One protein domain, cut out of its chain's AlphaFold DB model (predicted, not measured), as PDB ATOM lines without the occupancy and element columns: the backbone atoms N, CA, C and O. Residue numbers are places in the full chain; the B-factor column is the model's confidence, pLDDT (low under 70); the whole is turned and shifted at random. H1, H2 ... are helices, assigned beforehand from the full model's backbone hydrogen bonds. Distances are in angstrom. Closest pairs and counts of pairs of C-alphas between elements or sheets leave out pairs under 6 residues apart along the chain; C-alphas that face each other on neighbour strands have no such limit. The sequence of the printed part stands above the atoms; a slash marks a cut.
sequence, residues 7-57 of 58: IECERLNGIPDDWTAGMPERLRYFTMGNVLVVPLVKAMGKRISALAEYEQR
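AT A GLANCE: This is residues 7 to 57 of the 58 residues of the protein "DNA (cytosine-5-)-methyltransferase" of Faecalibacterium prausnitzii (UniProt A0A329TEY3). A small body holds two short helices, H1 and H2, running the same way and joined by a long loop, residues 13 to 24; from it the far longer H3 sticks out as an arm, with residues 41 to 57 standing free. The printed part has 51 residues with three named helices, H1, H2, H3 in chain order, and no named strand: all helix. It is extended, with a radius of gyration of the C-alphas of 15.4 A and spans of 50 by 15 by 15 A.

HOW THE PARTS SIT: H1, residues 7 to 12, and H2, residues 25 to 34, only just touch, with 3 pairs of C-alphas within 8 A, the closest Cys 9 and Met 32 at 6.2 A. Their tilt is a shallow 5 degrees, the same way. H3, residues 38 to 55, is apart from both. In H1, H2 and H3 every O i to N i+4 pair is within hydrogen-bond range.

IN THESE COORDINATES: H1 begins at C-alpha 7 (51.381, -35.013, -46.518) and is 8.5 A long. H2 measures 14.7 A. H3 measures 26.1 A, ending at C-alpha 55 (15.247, -19.478, -58.894).

THE WHOLE: The C-alphas farthest apart, Pro 24 and Arg 57, are 50.1 A apart. The H1 to H2 link is long, the H2 to H3 link tight. The printed part has no cut, and no printed residue is under 70 in pLDDT.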
ATOM      1  N   ILE A   7      51.730 -34.923 -45.088       95.38
ATOM      2  CA  ILE A   7      51.381 -35.013 -46.518       95.38
ATOM      3  C   ILE A   7      50.189 -35.956 -46.736       95.38
ATOM      4  O   ILE A   7      49.287 -35.664 -47.517       95.38
ATOM      5  N   GLU A   8      50.134 -37.087 -46.026       95.50
ATOM      6  CA  GLU A   8      48.965 -37.977 -46.081       95.50
ATOM      7  C   GLU A   8      47.695 -37.266 -45.583       95.50
ATOM      8  O   GLU A   8      46.628 -37.448 -46.169       95.50
ATOM      9  N   CYS A   9      47.803 -36.417 -44.554       94.81
ATOM     10  CA  CYS A   9      46.694 -35.593 -44.073       94.81
ATOM     11  C   CYS A   9      46.269 -34.505 -45.077       94.81
ATOM     12  O   CYS A   9      45.072 -34.266 -45.230       94.81
ATOM     13  N   GLU A  10      47.208 -33.863 -45.776       94.56
ATOM     14  CA  GLU A  10      46.913 -32.891 -46.846       94.56
ATOM     15  C   GLU A  10      46.116 -33.559 -47.975       94.56
ATOM     16  O   GLU A  10      45.004 -33.133 -48.304       94.56
ATOM     17  N   ARG A  11      46.614 -34.692 -48.475       94.62
ATOM     18  CA  ARG A  11      45.961 -35.464 -49.541       94.62
ATOM     19  C   ARG A  11      44.577 -35.962 -49.145       94.62
ATOM     20  O   ARG A  11      43.657 -35.890 -49.958       94.62
ATOM     21  N   LEU A  12      44.407 -36.427 -47.904       92.75
ATOM     22  CA  LEU A  12      43.109 -36.875 -47.385       92.75
ATOM     23  C   LEU A  12      42.048 -35.770 -47.479       92.75
ATOM     24  O   LEU A  12      40.891 -36.038 -47.799       92.75
ATOM     25  N   ASN A  13      42.455 -34.524 -47.246       91.88
ATOM     26  CA  ASN A  13      41.583 -33.358 -47.314       91.88
ATOM     27  C   ASN A  13      41.440 -32.774 -48.733       91.88
ATOM     28  O   ASN A  13      40.688 -31.816 -48.938       91.88
ATOM     29  N   GLY A  14      42.118 -33.354 -49.730       91.25
ATOM     30  CA  GLY A  14      42.162 -32.842 -51.102       91.25
ATOM     31  C   GLY A  14      43.004 -31.572 -51.250       91.25
ATOM     32  O   GLY A  14      42.758 -30.782 -52.160       91.25
ATOM     33  N   ILE A  15      43.951 -31.364 -50.337       93.50
ATOM     34  CA  ILE A  15      44.880 -30.237 -50.313       93.50
ATOM     35  C   ILE A  15      46.176 -30.643 -51.049       93.50
ATOM     36  O   ILE A  15      46.590 -31.798 -50.920       93.50
ATOM     37  N   PRO A  16      46.808 -29.747 -51.835       94.00
ATOM     38  CA  PRO A  16      48.080 -30.038 -52.495       94.00
ATOM     39  C   PRO A  16      49.190 -30.406 -51.504       94.00
ATOM     40  O   PRO A  16      49.185 -29.945 -50.362       94.00
ATOM     41  N   ASP A  17      50.160 -31.190 -51.970       95.50
ATOM     42  CA  ASP A  17      51.349 -31.526 -51.186       95.50
ATOM     43  C   ASP A  17      52.082 -30.249 -50.737       95.50
ATOM     44  O   ASP A  17      52.181 -29.277 -51.490       95.50
ATOM     45  N   ASP A  18      52.589 -30.265 -49.502       94.81
ATOM     46  CA  ASP A  18      53.358 -29.176 -48.887       94.81
ATOM     47  C   ASP A  18      52.583 -27.866 -48.684       94.81
ATOM     48  O   ASP A  18      53.163 -26.823 -48.377       94.81
ATOM     49  N   TRP A  19      51.253 -27.916 -48.726       93.25
ATOM     50  CA  TRP A  19      50.406 -26.764 -48.411       93.25
ATOM     51  C   TRP A  19      50.654 -26.181 -47.017       93.25
ATOM     52  O   TRP A  19      50.511 -24.979 -46.803       93.25
ATOM     53  N   THR A  20      51.028 -27.028 -46.054       93.38
ATOM     54  CA  THR A  20      51.386 -26.595 -44.696       93.38
ATOM     55  C   THR A  20      52.895 -26.598 -44.437       93.38
ATOM     56  O   THR A  20      53.333 -26.622 -43.282       93.38
ATOM     57  N   ALA A  21      53.716 -26.568 -45.493       92.44
ATOM     58  CA  ALA A  21      55.161 -26.437 -45.356       92.44
ATOM     59  C   ALA A  21      55.534 -25.140 -44.615       92.44
ATOM     60  O   ALA A  21      54.918 -24.090 -44.789       92.44
ATOM     61  N   GLY A  22      56.537 -25.225 -43.738       92.75
ATOM     62  CA  GLY A  22      56.979 -24.111 -42.889       92.75
ATOM     63  C   GLY A  22      56.241 -23.982 -41.551       92.75
ATOM     64  O   GLY A  22      56.705 -23.254 -40.676       92.75
ATOM     65  N   MET A  23      55.148 -24.720 -41.334       94.56
ATOM     66  CA  MET A  23      54.512 -24.805 -40.018       94.56
ATOM     67  C   MET A  23      55.191 -25.869 -39.137       94.56
ATOM     68  O   MET A  23      55.572 -26.931 -39.641       94.56
ATOM     69  N   PRO A  24      55.276 -25.657 -37.809       95.50
ATOM     70  CA  PRO A  24      55.609 -26.721 -36.867       95.50
ATOM     71  C   PRO A  24      54.682 -27.929 -37.043       95.50
ATOM     72  O   PRO A  24      53.476 -27.767 -37.227       95.50
ATOM     73  N   GLU A  25      55.215 -29.144 -36.930       91.44
ATOM     74  CA  GLU A  25      54.478 -30.381 -37.230       91.44
ATOM     75  C   GLU A  25      53.132 -30.485 -36.486       91.44
ATOM     76  O   GLU A  25      52.103 -30.806 -37.079       91.44
ATOM     77  N   ARG A  26      53.097 -30.112 -35.199       91.94
ATOM     78  CA  ARG A  26      51.860 -30.086 -34.401       91.94
ATOM     79  C   ARG A  26      50.782 -29.178 -35.006       91.94
ATOM     80  O   ARG A  26      49.602 -29.517 -34.962       91.94
ATOM     81  N   LEU A  27      51.184 -28.038 -35.565       93.00
ATOM     82  CA  LEU A  27      50.278 -27.099 -36.227       93.00
ATOM     83  C   LEU A  27      49.821 -27.610 -37.595       93.00
ATOM     84  O   LEU A  27      48.683 -27.336 -37.975       93.00
ATOM     85  N   ARG A  28      50.640 -28.406 -38.297       94.06
ATOM     86  CA  ARG A  28      50.213 -29.090 -39.531       94.06
ATOM     87  C   ARG A  28      49.039 -30.029 -39.247       94.06
ATOM     88  O   ARG A  28      47.994 -29.900 -39.877       94.06
ATOM     89  N   TYR A  29      49.153 -30.892 -38.232       93.00
ATOM     90  CA  TYR A  29      48.047 -31.778 -37.839       93.00
ATOM     91  C   TYR A  29      46.825 -31.016 -37.323       93.00
ATOM     92  O   TYR A  29      45.701 -31.370 -37.671       93.00
ATOM     93  N   PHE A  30      47.020 -29.957 -36.530       93.06
ATOM     94  CA  PHE A  30      45.911 -29.134 -36.042       93.06
ATOM     95  C   PHE A  30      45.131 -28.483 -37.191       93.06
ATOM     96  O   PHE A  30      43.900 -28.532 -37.213       93.06
ATOM     97  N   THR A  31      45.846 -27.921 -38.168       93.00
ATOM     98  CA  THR A  31      45.249 -27.323 -39.369       93.00
ATOM     99  C   THR A  31      44.490 -28.377 -40.170       93.00
ATOM    100  O   THR A  31      43.329 -28.167 -40.505       93.00
ATOM    101  N   MET A  32      45.095 -29.544 -40.410       93.50
ATOM    102  CA  MET A  32      44.451 -30.637 -41.150       93.50
ATOM    103  C   MET A  32      43.274 -31.285 -40.409       93.50
ATOM    104  O   MET A  32      42.408 -31.864 -41.056       93.50
ATOM    105  N   GLY A  33      43.204 -31.181 -39.081       90.31
ATOM    106  CA  GLY A  33      42.053 -31.642 -38.298       90.31
ATOM    107  C   GLY A  33      40.833 -30.718 -38.379       90.31
ATOM    108  O   GLY A  33      39.724 -31.164 -38.106       90.31
ATOM    109  N   ASN A  34      41.026 -29.450 -38.759       89.50
ATOM    110  CA  ASN A  34      39.963 -28.439 -38.842       89.50
ATOM    111  C   ASN A  34      39.679 -27.967 -40.278       89.50
ATOM    112  O   ASN A  34      38.826 -27.104 -40.486       89.50
ATOM    113  N   VAL A  35      40.410 -28.474 -41.273       90.44
ATOM    114  CA  VAL A  35      40.270 -28.030 -42.662       90.44
ATOM    115  C   VAL A  35      38.982 -28.568 -43.287       90.44
ATOM    116  O   VAL A  35      38.525 -29.673 -42.994       90.44
ATOM    117  N   LEU A  36      38.400 -27.781 -44.190       85.81
ATOM    118  CA  LEU A  36      37.289 -28.236 -45.011       85.81
ATOM    119  C   LEU A  36      37.797 -29.158 -46.123       85.81
ATOM    120  O   LEU A  36      38.701 -28.803 -46.878       85.81
ATOM    121  N   VAL A  37      37.165 -30.321 -46.266       89.31
ATOM    122  CA  VAL A  37      37.498 -31.302 -47.305       89.31
ATOM    123  C   VAL A  37      37.077 -30.761 -48.677       89.31
ATOM    124  O   VAL A  37      35.884 -30.609 -48.959       89.31
ATOM    125  N   VAL A  38      38.051 -30.477 -49.549       88.25
ATOM    126  CA  VAL A  38      37.843 -29.754 -50.821       88.25
ATOM    127  C   VAL A  38      36.764 -30.395 -51.713       88.25
ATOM    128  O   VAL A  38      35.875 -29.670 -52.180       88.25
ATOM    129  N   PRO A  39      36.750 -31.728 -51.936       85.44
ATOM    130  CA  PRO A  39      35.694 -32.371 -52.720       85.44
ATOM    131  C   PRO A  39      34.278 -32.140 -52.177       85.44
ATOM    132  O   PRO A  39      33.344 -31.962 -52.962       85.44
ATOM    133  N   LEU A  40      34.115 -32.108 -50.851       91.00
ATOM    134  CA  LEU A  40      32.813 -31.950 -50.207       91.00
ATOM    135  C   LEU A  40      32.288 -30.523 -50.377       91.00
ATOM    136  O   LEU A  40      31.146 -30.328 -50.794       91.00
ATOM    137  N   VAL A  41      33.143 -29.524 -50.138       93.06
ATOM    138  CA  VAL A  41      32.791 -28.112 -50.356       93.06
ATOM    139  C   VAL A  41      32.422 -27.867 -51.816       93.06
ATOM    140  O   VAL A  41      31.415 -27.220 -52.100       93.06
ATOM    141  N   LYS A  42      33.170 -28.456 -52.757       93.69
ATOM    142  CA  LYS A  42      32.866 -28.360 -54.189       93.69
ATOM    143  C   LYS A  42      31.505 -28.971 -54.538       93.69
ATOM    144  O   LYS A  42      30.785 -28.408 -55.362       93.69
ATOM    145  N   ALA A  43      31.141 -30.104 -53.935       94.94
ATOM    146  CA  ALA A  43      29.840 -30.735 -54.152       94.94
ATOM    147  C   ALA A  43      28.684 -29.869 -53.621       94.94
ATOM    148  O   ALA A  43      27.700 -29.659 -54.333       94.94
ATOM    149  N   MET A  44      28.830 -29.310 -52.415       96.88
ATOM    150  CA  MET A  44      27.843 -28.393 -51.832       96.88
ATOM    151  C   MET A  44      27.689 -27.120 -52.674       96.88
ATOM    152  O   MET A  44      26.567 -26.736 -52.997       96.88
ATOM    153  N   GLY A  45      28.803 -26.522 -53.110       96.75
ATOM    154  CA  GLY A  45      28.797 -25.337 -53.969       96.75
ATOM    155  C   GLY A  45      28.023 -25.557 -55.270       96.75
ATOM    156  O   GLY A  45      27.145 -24.766 -55.597       96.75
ATOM    157  N   LYS A  46      28.252 -26.683 -55.961       97.06
ATOM    158  CA  LYS A  46      27.492 -27.041 -57.174       97.06
ATOM    159  C   LYS A  46      25.987 -27.128 -56.925       97.06
ATOM    160  O   LYS A  46      25.205 -26.698 -57.768       97.06
ATOM    161  N   ARG A  47      25.575 -27.698 -55.787       97.00
ATOM    162  CA  ARG A  47      24.154 -27.823 -55.446       97.00
ATOM    163  C   ARG A  47      23.517 -26.458 -55.200       97.00
ATOM    164  O   ARG A  47      22.408 -26.235 -55.671       97.00
ATOM    165  N   ILE A  48      24.217 -25.569 -54.500       97.31
ATOM    166  CA  ILE A  48      23.755 -24.201 -54.242       97.31
ATOM    167  C   ILE A  48      23.639 -23.421 -55.558       97.31
ATOM    168  O   ILE A  48      22.600 -22.821 -55.807       97.31
ATOM    169  N   SER A  49      24.648 -23.486 -56.434       96.69
ATOM    170  CA  SER A  49      24.603 -22.821 -57.745       96.69
ATOM    171  C   SER A  49      23.428 -23.297 -58.599       96.69
ATOM    172  O   SER A  49      22.704 -22.472 -59.143       96.69
ATOM    173  N   ALA A  50      23.175 -24.608 -58.649       96.44
ATOM    174  CA  ALA A  50      22.044 -25.156 -59.397       96.44
ATOM    175  C   ALA A  50      20.679 -24.666 -58.871       96.44
ATOM    176  O   ALA A  50      19.753 -24.476 -59.655       96.44
ATOM    177  N   LEU A  51      20.542 -24.462 -57.555       96.88
ATOM    178  CA  LEU A  51      19.324 -23.899 -56.960       96.88
ATOM    179  C   LEU A  51      19.169 -22.412 -57.298       96.88
ATOM    180  O   LEU A  51      18.088 -22.000 -57.703       96.88
ATOM    181  N   ALA A  52      20.251 -21.636 -57.213       95.75
ATOM    182  CA  ALA A  52      20.235 -20.219 -57.574       95.75
ATOM    183  C   ALA A  52      19.871 -20.002 -59.057       95.75
ATOM    184  O   ALA A  52      19.099 -19.106 -59.388       95.75
ATOM    185  N   GLU A  53      20.378 -20.849 -59.957       95.81
ATOM    186  CA  GLU A  53      20.024 -20.824 -61.384       95.81
ATOM    187  C   GLU A  53      18.556 -21.201 -61.641       95.81
ATOM    188  O   GLU A  53      17.940 -20.683 -62.576       95.81
ATOM    189  N   TYR A  54      17.991 -22.108 -60.837       95.00
ATOM    190  CA  TYR A  54      16.578 -22.477 -60.918       95.00
ATOM    191  C   TYR A  54      15.671 -21.320 -60.484       95.00
ATOM    192  O   TYR A  54      14.709 -21.014 -61.185       95.00
ATOM    193  N   GLU A  55      16.002 -20.641 -59.381       90.94
ATOM    194  CA  GLU A  55      15.247 -19.478 -58.894       90.94
ATOM    195  C   GLU A  55      15.239 -18.323 -59.899       90.94
ATOM    196  O   GLU A  55      14.200 -17.715 -60.108       90.94
ATOM    197  N   GLN A  56      16.357 -18.057 -60.584       86.12
ATOM    198  CA  GLN A  56      16.430 -17.010 -61.618       86.12
ATOM    199  C   GLN A  56      15.569 -17.296 -62.859       86.12
ATOM    200  O   GLN A  56      15.333 -16.391 -63.660       86.12
ATOM    201  N   ARG A  57      15.159 -18.552 -63.064       82.62
ATOM    202  CA  ARG A  57      14.343 -18.974 -64.212       82.62
ATOM    203  C   ARG A  57      12.844 -18.976 -63.904       82.62
ATOM    204  O   ARG A  57      12.056 -19.061 -64.846       82.62
TER     205      ARG A  57